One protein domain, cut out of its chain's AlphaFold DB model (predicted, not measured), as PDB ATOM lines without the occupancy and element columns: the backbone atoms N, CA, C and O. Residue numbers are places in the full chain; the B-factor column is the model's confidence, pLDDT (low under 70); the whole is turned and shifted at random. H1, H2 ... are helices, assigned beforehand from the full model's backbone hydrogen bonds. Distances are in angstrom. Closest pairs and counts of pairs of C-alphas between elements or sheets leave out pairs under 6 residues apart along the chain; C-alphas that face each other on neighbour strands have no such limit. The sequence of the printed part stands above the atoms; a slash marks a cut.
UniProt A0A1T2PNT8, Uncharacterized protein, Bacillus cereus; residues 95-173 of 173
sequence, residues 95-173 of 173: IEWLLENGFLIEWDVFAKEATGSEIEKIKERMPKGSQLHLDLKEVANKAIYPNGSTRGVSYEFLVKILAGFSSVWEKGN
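This is residues 95 to 173 of the 173 residues of an uncharacterized protein of Bacillus cereus (UniProt A0A1T2PNT8). One long helix, H5, forms the core, and shorter helices cross it on different sides: H2 and H3 pack on it, and H4 lies across its residues 155 to 158. H1 packs on H4. The printed part has 79 residues, with five named helices in the order H1, H2, H3, H4, H5 and no named strand; the class is all helix. It is compact, with a radius of gyration of the C-alphas of 11.8 A, and spans 34 by 23 by 21 A.

H5, residues 155 to 172, is 25.8 A long, from C-alpha 155 at (93.957, 111.099, 136.095) to C-alpha 172 at (96.723, 115.635, 161.296). H4, residues 131 to 144, measures 19.6 A, and H3, residues 116 to 125, 14.5 A. H2 holds residues 107 to 113. H1, residues 95 to 100, begins at C-alpha 95 at (102.534, 110.936, 148.095).

H5 is the hub, touching three helices. It touches H2 at a steep tilt of 67 degrees, only just short of about perpendicular, the same way; the closest C-alphas, of Ala 111 and Ile 161, are 4.3 A apart. With residues 159 to 167 alone it touches H3, about perpendicular at 74 degrees, closest at the C-alphas of Glu 118 and Ala 163, 5.1 A. With residues 155 to 158 alone it touches H4, about perpendicular at 89 degrees, closest at the C-alphas of Lys 137 and Leu 158, 7.3 A. H4, with residues 135 to 139 alone, touches H1 at a steep tilt of 55 degrees; the closest C-alphas, of Leu 99 and Leu 136, are 6.4 A apart. The helix packing is mostly crossed, with 0 of 4 touching pairs at a shallow tilt. H2 and H4 are apart. Every O i to N i+4 pair is within hydrogen-bond range in H1, H3, H4 and H5; in H2 2 of 3 are.

The C-alphas farthest apart, of Thr 150 and Asn 173, are 37.4 A apart. The printed part has no cut, and no link is long. Mean pLDDT of the printed part is 80.9; residues 146 to 151 and 172 to 173 are under 70.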
ATOM      1  N   ILE A  95     102.431 111.695 149.340       82.50
ATOM      2  CA  ILE A  95     102.534 110.936 148.095       82.50
ATOM      3  C   ILE A  95     103.495 109.742 148.215       82.50
ATOM      4  O   ILE A  95     103.198 108.667 147.694       82.50
ATOM      5  N   GLU A  96     104.626 109.911 148.898       81.38
ATOM      6  CA  GLU A  96     105.601 108.836 149.128       81.38
ATOM      7  C   GLU A  96     104.989 107.752 150.009       81.38
ATOM      8  O   GLU A  96     105.037 106.572 149.666       81.38
ATOM      9  N   TRP A  97     104.282 108.161 151.067       82.69
ATOM     10  CA  TRP A  97     103.568 107.229 151.934       82.69
ATOM     11  C   TRP A  97     102.540 106.394 151.156       82.69
ATOM     12  O   TRP A  97     102.429 105.187 151.368       82.69
ATOM     13  N   LEU A  98     101.808 107.005 150.215       82.00
ATOM     14  CA  LEU A  98     100.827 106.296 149.387       82.00
ATOM     15  C   LEU A  98     101.454 105.286 148.425       82.00
ATOM     16  O   LEU A  98     100.845 104.245 148.165       82.00
ATOM     17  N   LEU A  99     102.646 105.578 147.904       78.88
ATOM     18  CA  LEU A  99     103.406 104.635 147.086       78.88
ATOM     19  C   LEU A  99     103.868 103.440 147.924       78.88
ATOM     20  O   LEU A  99     103.664 102.296 147.518       78.88
ATOM     21  N   GLU A 100     104.419 103.694 149.110       79.50
ATOM     22  CA  GLU A 100     104.914 102.655 150.021       79.50
ATOM     23  C   GLU A 100     103.790 101.765 150.570       79.50
ATOM     24  O   GLU A 100     103.949 100.550 150.674       79.50
ATOM     25  N   ASN A 101     102.623 102.347 150.861       76.12
ATOM     26  CA  ASN A 101     101.476 101.634 151.431       76.12
ATOM     27  C   ASN A 101     100.533 101.044 150.373       76.12
ATOM     28  O   ASN A 101      99.427 100.599 150.691       76.12
ATOM     29  N   GLY A 102     100.935 101.036 149.100       75.88
ATOM     30  CA  GLY A 102     100.170 100.375 148.047       75.88
ATOM     31  C   GLY A 102      98.809 101.021 147.759       75.88
ATOM     32  O   GLY A 102      97.898 100.336 147.298       75.88
ATOM     33  N   PHE A 103      98.650 102.320 148.037       80.69
ATOM     34  CA  PHE A 103      97.416 103.083 147.799       80.69
ATOM     35  C   PHE A 103      96.162 102.517 148.512       80.69
ATOM     36  O   PHE A 103      95.025 102.689 148.056       80.69
ATOM     37  N   LEU A 104      96.366 101.839 149.648       75.31
ATOM     38  CA  LEU A 104      95.325 101.220 150.477       75.31
ATOM     39  C   LEU A 104      94.619 102.252 151.375       75.31
ATOM     40  O   LEU A 104      94.800 102.268 152.591       75.31
ATOM     41  N   ILE A 105      93.810 103.120 150.770       77.75
ATOM     42  CA  ILE A 105      93.050 104.176 151.460       77.75
ATOM     43  C   ILE A 105      91.571 104.173 151.047       77.75
ATOM     44  O   ILE A 105      91.192 103.566 150.047       77.75
ATOM     45  N   GLU A 106      90.720 104.883 151.792       76.56
ATOM     46  CA  GLU A 106      89.299 105.061 151.459       76.56
ATOM     47  C   GLU A 106      89.109 106.103 150.340       76.56
ATOM     48  O   GLU A 106      88.797 107.271 150.579       76.56
ATOM     49  N   TRP A 107      89.322 105.681 149.091       81.12
ATOM     50  CA  TRP A 107      89.384 106.560 147.915       81.12
ATOM     51  C   TRP A 107      88.172 107.490 147.764       81.12
ATOM     52  O   TRP A 107      88.339 108.676 147.484       81.12
ATOM     53  N   ASP A 108      86.960 106.971 147.975       75.06
ATOM     54  CA  ASP A 108      85.716 107.738 147.831       75.06
ATOM     55  C   ASP A 108      85.549 108.816 148.906       75.06
ATOM     56  O   ASP A 108      84.874 109.820 148.668       75.06
ATOM     57  N   VAL A 109      86.141 108.614 150.086       77.81
ATOM     58  CA  VAL A 109      86.111 109.587 151.182       77.81
ATOM     59  C   VAL A 109      87.065 110.728 150.855       77.81
ATOM     60  O   VAL A 109      86.646 111.879 150.773       77.81
ATOM     61  N   PHE A 110      88.320 110.411 150.531       82.50
ATOM     62  CA  PHE A 110      89.310 111.434 150.194       82.50
ATOM     63  C   PHE A 110      88.963 112.194 148.907       82.50
ATOM     64  O   PHE A 110      89.129 113.407 148.845       82.50
ATOM     65  N   ALA A 111      88.393 111.533 147.896       78.19
ATOM     66  CA  ALA A 111      87.970 112.215 146.673       78.19
ATOM     67  C   ALA A 111      86.867 113.271 146.904       78.19
ATOM     68  O   ALA A 111      86.741 114.189 146.090       78.19
ATOM     69  N   LYS A 112      86.067 113.144 147.976       80.88
ATOM     70  CA  LYS A 112      85.031 114.120 148.362       80.88
ATOM     71  C   LYS A 112      85.589 115.291 149.167       80.88
ATOM     72  O   LYS A 112      85.087 116.398 149.018       80.88
ATOM     73  N   GLU A 113      86.616 115.045 149.974       76.44
ATOM     74  CA  GLU A 113      87.280 116.061 150.805       76.44
ATOM     75  C   GLU A 113      88.217 116.984 150.002       76.44
ATOM     76  O   GLU A 113      88.662 118.016 150.497       76.44
ATOM     77  N   ALA A 114      88.514 116.637 148.747       83.38
ATOM     78  CA  ALA A 114      89.427 117.382 147.892       83.38
ATOM     79  C   ALA A 114      88.940 118.809 147.586       83.38
ATOM     80  O   ALA A 114      87.904 119.008 146.940       83.38
ATOM     81  N   THR A 115      89.740 119.814 147.950       83.94
ATOM     82  CA  THR A 115      89.467 121.211 147.589       83.94
ATOM     83  C   THR A 115      90.097 121.590 146.246       83.94
ATOM     84  O   THR A 115      91.130 121.057 145.839       83.94
ATOM     85  N   GLY A 116      89.502 122.561 145.541       81.81
ATOM     86  CA  GLY A 116      90.014 123.026 144.244       81.81
ATOM     87  C   GLY A 116      91.457 123.545 144.300       81.81
ATOM     88  O   GLY A 116      92.230 123.298 143.380       81.81
ATOM     89  N   SER A 117      91.848 124.198 145.400       85.19
ATOM     90  CA  SER A 117      93.217 124.682 145.610       85.19
ATOM     91  C   SER A 117      94.239 123.556 145.755       85.19
ATOM     92  O   SER A 117      95.353 123.671 145.255       85.19
ATOM     93  N   GLU A 118      93.881 122.465 146.430       83.00
ATOM     94  CA  GLU A 118      94.780 121.319 146.619       83.00
ATOM     95  C   GLU A 118      94.897 120.492 145.343       83.00
ATOM     96  O   GLU A 118      95.981 120.026 145.007       83.00
ATOM     97  N   ILE A 119      93.806 120.374 144.583       87.50
ATOM     98  CA  ILE A 119      93.806 119.725 143.269       87.50
ATOM     99  C   ILE A 119      94.833 120.382 142.340       87.50
ATOM    100  O   ILE A 119      95.602 119.671 141.697       87.50
ATOM    101  N   GLU A 120      94.885 121.714 142.281       88.44
ATOM    102  CA  GLU A 120      95.853 122.416 141.426       88.44
ATOM    103  C   GLU A 120      97.299 122.232 141.912       88.44
ATOM    104  O   GLU A 120      98.162 121.893 141.104       88.44
ATOM    105  N   LYS A 121      97.557 122.300 143.228       86.75
ATOM    106  CA  LYS A 121      98.884 121.984 143.796       86.75
ATOM    107  C   LYS A 121      99.356 120.575 143.419       86.75
ATOM    108  O   LYS A 121     100.514 120.370 143.056       86.75
ATOM    109  N   ILE A 122      98.457 119.589 143.478       87.12
ATOM    110  CA  ILE A 122      98.774 118.209 143.099       87.12
ATOM    111  C   ILE A 122      98.994 118.082 141.588       87.12
ATOM    112  O   ILE A 122      99.888 117.345 141.187       87.12
ATOM    113  N   LYS A 123      98.252 118.802 140.736       88.69
ATOM    114  CA  LYS A 123      98.489 118.800 139.278       88.69
ATOM    115  C   LYS A 123      99.837 119.410 138.898       88.69
ATOM    116  O   LYS A 123     100.479 118.902 137.981       88.69
ATOM    117  N   GLU A 124     100.259 120.473 139.581       87.38
ATOM    118  CA  GLU A 124     101.582 121.081 139.384       87.38
ATOM    119  C   GLU A 124     102.697 120.105 139.765       87.38
ATOM    120  O   GLU A 124     103.676 119.947 139.034       87.38
ATOM    121  N   ARG A 125     102.522 119.400 140.886       83.31
ATOM    122  CA  ARG A 125     103.493 118.432 141.399       83.31
ATOM    123  C   ARG A 125     103.507 117.106 140.639       83.31
ATOM    124  O   ARG A 125     104.552 116.474 140.509       83.31
ATOM    125  N   MET A 126     102.353 116.684 140.135       88.44
ATOM    126  CA  MET A 126     102.157 115.442 139.399       88.44
ATOM    127  C   MET A 126     101.492 115.723 138.041       88.44
ATOM    128  O   MET A 126     100.318 115.393 137.847       88.44
ATOM    129  N   PRO A 127     102.227 116.277 137.057       86.81
ATOM    130  CA  PRO A 127     101.686 116.507 135.726       86.81
ATOM    131  C   PRO A 127     101.237 115.205 135.067       86.81
ATOM    132  O   PRO A 127     101.846 114.140 135.240       86.81
ATOM    133  N   LYS A 128     100.194 115.285 134.241       87.25
ATOM    134  CA  LYS A 128      99.695 114.133 133.485       87.25
ATOM    135  C   LYS A 128     100.797 113.558 132.590       87.25
ATOM    136  O   LYS A 128     101.327 114.241 131.723       87.25
ATOM    137  N   GLY A 129     101.096 112.276 132.782       79.56
ATOM    138  CA  GLY A 129     102.140 111.559 132.039       79.56
ATOM    139  C   GLY A 129     103.537 111.626 132.661       79.56
ATOM    140  O   GLY A 129     104.447 111.011 132.120       79.56
ATOM    141  N   SER A 130     103.708 112.316 133.793       85.44
ATOM    142  CA  SER A 130     104.935 112.232 134.595       85.44
ATOM    143  C   SER A 130     105.160 110.819 135.142       85.44
ATOM    144  O   SER A 130     104.208 110.047 135.283       85.44
ATOM    145  N   GLN A 131     106.410 110.493 135.490       84.56
ATOM    146  CA  GLN A 131     106.751 109.201 136.099       84.56
ATOM    147  C   GLN A 131     105.945 108.967 137.383       84.56
ATOM    148  O   GLN A 131     105.302 107.934 137.521       84.56
ATOM    149  N   LEU A 132     105.848 109.993 138.236       85.38
ATOM    150  CA  LEU A 132     105.047 109.962 139.459       85.38
ATOM    151  C   LEU A 132     103.573 109.617 139.192       85.38
ATOM    152  O   LEU A 132     102.982 108.803 139.898       85.38
ATOM    153  N   HIS A 133     102.979 110.201 138.146       86.06
ATOM    154  CA  HIS A 133     101.617 109.860 137.733       86.06
ATOM    155  C   HIS A 133     101.497 108.397 137.296       86.06
ATOM    156  O   HIS A 133     100.496 107.761 137.619       86.06
ATOM    157  N   LEU A 134     102.464 107.873 136.540       86.19
ATOM    158  CA  LEU A 134     102.427 106.488 136.068       86.19
ATOM    159  C   LEU A 134     102.562 105.500 137.229       86.19
ATOM    160  O   LEU A 134     101.754 104.576 137.308       86.19
ATOM    161  N   ASP A 135     103.490 105.753 138.151       83.81
ATOM    162  CA  ASP A 135     103.737 104.905 139.318       83.81
ATOM    163  C   ASP A 135     102.503 104.865 140.231       83.81
ATOM    164  O   ASP A 135     101.963 103.796 140.519       83.81
ATOM    165  N   LEU A 136     101.958 106.031 140.600       85.75
ATOM    166  CA  LEU A 136     100.739 106.108 141.415       85.75
ATOM    167  C   LEU A 136      99.533 105.494 140.713       85.75
ATOM    168  O   LEU A 136      98.714 104.839 141.352       85.75
ATOM    169  N   LYS A 137      99.409 105.681 139.397       87.50
ATOM    170  CA  LYS A 137      98.329 105.072 138.623       87.50
ATOM    171  C   LYS A 137      98.448 103.552 138.611       87.50
ATOM    172  O   LYS A 137      97.423 102.878 138.677       87.50
ATOM    173  N   GLU A 138      99.652 103.003 138.509       85.25
ATOM    174  CA  GLU A 138      99.869 101.559 138.566       85.25
ATOM    175  C   GLU A 138      99.464 100.995 139.929       85.25
ATOM    176  O   GLU A 138      98.680 100.044 139.992       85.25
ATOM    177  N   VAL A 139      99.936 101.619 141.011       85.38
ATOM    178  CA  VAL A 139      99.607 101.202 142.378       85.38
ATOM    179  C   VAL A 139      98.100 101.337 142.636       85.38
ATOM    180  O   VAL A 139      97.463 100.383 143.081       85.38
ATOM    181  N   ALA A 140      97.487 102.461 142.253       85.00
ATOM    182  CA  ALA A 140      96.048 102.679 142.391       85.00
ATOM    183  C   ALA A 140      95.220 101.700 141.544       85.00
ATOM    184  O   ALA A 140      94.188 101.215 141.997       85.00
ATOM    185  N   ASN A 141      95.660 101.354 140.328       82.69
ATOM    186  CA  ASN A 141      94.985 100.345 139.507       82.69
ATOM    187  C   ASN A 141      95.005  98.968 140.168       82.69
ATOM    188  O   ASN A 141      93.984  98.288 140.157       82.69
ATOM    189  N   LYS A 142      96.142  98.566 140.743       82.12
ATOM    190  CA  LYS A 142      96.269  97.294 141.468       82.12
ATOM    191  C   LYS A 142      95.386  97.269 142.717       82.12
ATOM    192  O   LYS A 142      94.767  96.247 142.992       82.12
ATOM    193  N   ALA A 143      95.293  98.391 143.431       79.94
ATOM    194  CA  ALA A 143      94.470  98.518 144.629       79.94
ATOM    195  C   ALA A 143      92.958  98.525 144.319       79.94
ATOM    196  O   ALA A 143      92.190  97.832 144.982       79.94
ATOM    197  N   ILE A 144      92.534  99.278 143.297       77.44
ATOM    198  CA  ILE A 144      91.116  99.495 142.950       77.44
ATOM    199  C   ILE A 144      90.564  98.375 142.066       77.44
ATOM    200  O   ILE A 144      89.421  97.944 142.226       77.44
ATOM    201  N   TYR A 145      91.372  97.883 141.129       80.56
ATOM    202  CA  TYR A 145      90.984  96.884 140.138       80.56
ATOM    203  C   TYR A 145      91.966  95.701 140.133       80.56
ATOM    204  O   TYR A 145      92.642  95.473 139.125       80.56
ATOM    205  N   PRO A 146      92.020  94.900 141.214       68.94
ATOM    206  CA  PRO A 146      92.981  93.799 141.347       68.94
ATOM    207  C   PRO A 146      92.856  92.737 140.241       68.94
ATOM    208  O   PRO A 146      93.833  92.071 139.915       68.94
ATOM    209  N   ASN A 147      91.684  92.633 139.604       69.31
ATOM    210  CA  ASN A 147      91.409  91.678 138.524       69.31
ATOM    211  C   ASN A 147      91.680  92.243 137.111       69.31
ATOM    212  O   ASN A 147      91.271  91.638 136.124       69.31
ATOM    213  N   GLY A 148      92.338  93.404 136.987       58.53
ATOM    214  CA  GLY A 148      92.807  93.921 135.695       58.53
ATOM    215  C   GLY A 148      91.730  94.583 134.825       58.53
ATOM    216  O   GLY A 148      91.565  94.240 133.655       58.53
ATOM    217  N   SER A 149      91.001  95.565 135.369       65.88
ATOM    218  CA  SER A 149      90.030  96.359 134.594       65.88
ATOM    219  C   SER A 149      90.692  97.125 133.439       65.88
ATOM    220  O   SER A 149      91.659  97.858 133.640       65.88
ATOM    221  N   THR A 150      90.115  97.042 132.236       58.94
ATOM    222  CA  THR A 150      90.601  97.740 131.028       58.94
ATOM    223  C   THR A 150      90.410  99.256 131.066       58.94
ATOM    224  O   THR A 150      91.069  99.972 130.314       58.94
ATOM    225  N   ARG A 151      89.520  99.774 131.927       66.44
ATOM    226  CA  ARG A 151      89.248 101.221 132.027       66.44
ATOM    227  C   ARG A 151      90.262 101.974 132.891       66.44
ATOM    228  O   ARG A 151      90.516 103.142 132.606       66.44
ATOM    229  N   GLY A 152      90.866 101.308 133.878       76.56
ATOM    230  CA  GLY A 152      91.836 101.895 134.805       76.56
ATOM    231  C   GLY A 152      91.338 103.132 135.568       76.56
ATOM    232  O   GLY A 152      90.241 103.654 135.367       76.56
ATOM    233  N   VAL A 153      92.170 103.620 136.476       84.19
ATOM    234  CA  VAL A 153      91.963 104.855 137.228       84.19
ATOM    235  C   VAL A 153      92.230 106.050 136.315       84.19
ATOM    236  O   VAL A 153      93.255 106.121 135.627       84.19
ATOM    237  N   SER A 154      91.292 107.000 136.293       88.62
ATOM    238  CA  SER A 154      91.452 108.247 135.542       88.62
ATOM    239  C   SER A 154      92.364 109.227 136.282       88.62
ATOM    240  O   SER A 154      92.375 109.265 137.510       88.62
ATOM    241  N   TYR A 155      93.091 110.057 135.531       87.44
ATOM    242  CA  TYR A 155      93.957 111.099 136.095       87.44
ATOM    243  C   TYR A 155      93.185 112.053 137.020       87.44
ATOM    244  O   TYR A 155      93.612 112.301 138.139       87.44
ATOM    245  N   GLU A 156      92.011 112.522 136.587       87.69
ATOM    246  CA  GLU A 156      91.177 113.442 137.376       87.69
ATOM    247  C   GLU A 156      90.726 112.831 138.707       87.69
ATOM    248  O   GLU A 156      90.681 113.512 139.727       87.69
ATOM    249  N   PHE A 157      90.404 111.535 138.713       87.56
ATOM    250  CA  PHE A 157      90.030 110.839 139.941       87.56
ATOM    251  C   PHE A 157      91.233 110.654 140.871       87.56
ATOM    252  O   PHE A 157      91.130 110.924 142.063       87.56
ATOM    253  N   LEU A 158      92.388 110.275 140.318       87.88
ATOM    254  CA  LEU A 158      93.629 110.107 141.074       87.88
ATOM    255  C   LEU A 158      94.061 111.409 141.762       87.88
ATOM    256  O   LEU A 158      94.380 111.405 142.947       87.88
ATOM    257  N   VAL A 159      94.010 112.533 141.042       90.81
ATOM    258  CA  VAL A 159      94.346 113.857 141.585       90.81
ATOM    259  C   VAL A 159      93.410 114.240 142.731       90.81
ATOM    260  O   VAL A 159      93.880 114.761 143.738       90.81
ATOM    261  N   LYS A 160      92.104 113.962 142.622       88.56
ATOM    262  CA  LYS A 160      91.152 114.237 143.711       88.56
ATOM    263  C   LYS A 160      91.477 113.440 144.967       88.56
ATOM    264  O   LYS A 160      91.514 114.013 146.046       88.56
ATOM    265  N   ILE A 161      91.755 112.145 144.830       87.44
ATOM    266  CA  ILE A 161      92.125 111.304 145.975       87.44
ATOM    267  C   ILE A 161      93.380 111.856 146.657       87.44
ATOM    268  O   ILE A 161      93.391 112.029 147.871       87.44
ATOM    269  N   LEU A 162      94.414 112.175 145.876       88.06
ATOM    270  CA  LEU A 162      95.680 112.707 146.384       88.06
ATOM    271  C   LEU A 162      95.522 114.069 147.061       88.06
ATOM    272  O   LEU A 162      96.153 114.313 148.087       88.06
ATOM    273  N   ALA A 163      94.679 114.939 146.505       88.00
ATOM    274  CA  ALA A 163      94.387 116.247 147.075       88.00
ATOM    275  C   ALA A 163      93.683 116.115 148.429       88.00
ATOM    276  O   ALA A 163      94.152 116.679 149.414       88.00
ATOM    277  N   GLY A 164      92.618 115.310 148.506       85.81
ATOM    278  CA  GLY A 164      91.915 115.082 149.768       85.81
ATOM    279  C   GLY A 164      92.772 114.360 150.806       85.81
ATOM    280  O   GLY A 164      92.752 114.726 151.978       85.81
ATOM    281  N   PHE A 165      93.582 113.384 150.385       86.50
ATOM    282  CA  PHE A 165      94.515 112.700 151.281       86.50
ATOM    283  C   PHE A 165      95.567 113.662 151.840       86.50
ATOM    284  O   PHE A 165      95.757 113.718 153.050       86.50
ATOM    285  N   SER A 166      96.192 114.473 150.981       85.25
ATOM    286  CA  SER A 166      97.174 115.482 151.404       85.25
ATOM    287  C   SER A 166      96.563 116.509 152.362       85.25
ATOM    288  O   SER A 166      97.191 116.850 153.356       85.25
ATOM    289  N   SER A 167      95.315 116.937 152.127       82.69
ATOM    290  CA  SER A 167      94.595 117.861 153.020       82.69
ATOM    291  C   SER A 167      94.432 117.309 154.433       82.69
ATOM    292  O   SER A 167      94.656 117.999 155.427       82.69
ATOM    293  N   VAL A 168      94.012 116.045 154.533       79.75
ATOM    294  CA  VAL A 168      93.800 115.377 155.822       79.75
ATOM    295  C   VAL A 168      95.137 115.105 156.509       79.75
ATOM    296  O   VAL A 168      95.236 115.255 157.724       79.75
ATOM    297  N   TRP A 169      96.170 114.771 155.735       78.81
ATOM    298  CA  TRP A 169      97.530 114.561 156.227       78.81
ATOM    299  C   TRP A 169      98.137 115.835 156.830       78.81
ATOM    300  O   TRP A 169      98.689 115.788 157.924       78.81
ATOM    301  N   GLU A 170      97.980 116.982 156.164       75.62
ATOM    302  CA  GLU A 170      98.446 118.287 156.662       75.62
ATOM    303  C   GLU A 170      97.667 118.778 157.892       75.62
ATOM    304  O   GLU A 170      98.207 119.537 158.683       75.62
ATOM    305  N   LYS A 171      96.405 118.363 158.075       70.62
ATOM    306  CA  LYS A 171      95.605 118.710 159.267       70.62
ATOM    307  C   LYS A 171      95.895 117.822 160.480       70.62
ATOM    308  O   LYS A 171      95.523 118.189 161.593       70.62
ATOM    309  N   GLY A 172      96.450 116.632 160.258       56.78
ATOM    310  CA  GLY A 172      96.723 115.635 161.296       56.78
ATOM    311  C   GLY A 172      98.125 115.709 161.909       56.78
ATOM    312  O   GLY A 172      98.341 115.078 162.943       56.78
ATOM    313  N   ASN A 173      99.041 116.460 161.286       48.56
ATOM    314  CA  ASN A 173     100.406 116.745 161.747       48.56
ATOM    315  C   ASN A 173     100.555 118.220 162.130       48.56
ATOM    316  O   ASN A 173     101.411 118.504 162.996       48.56
TER     317      ASN A 173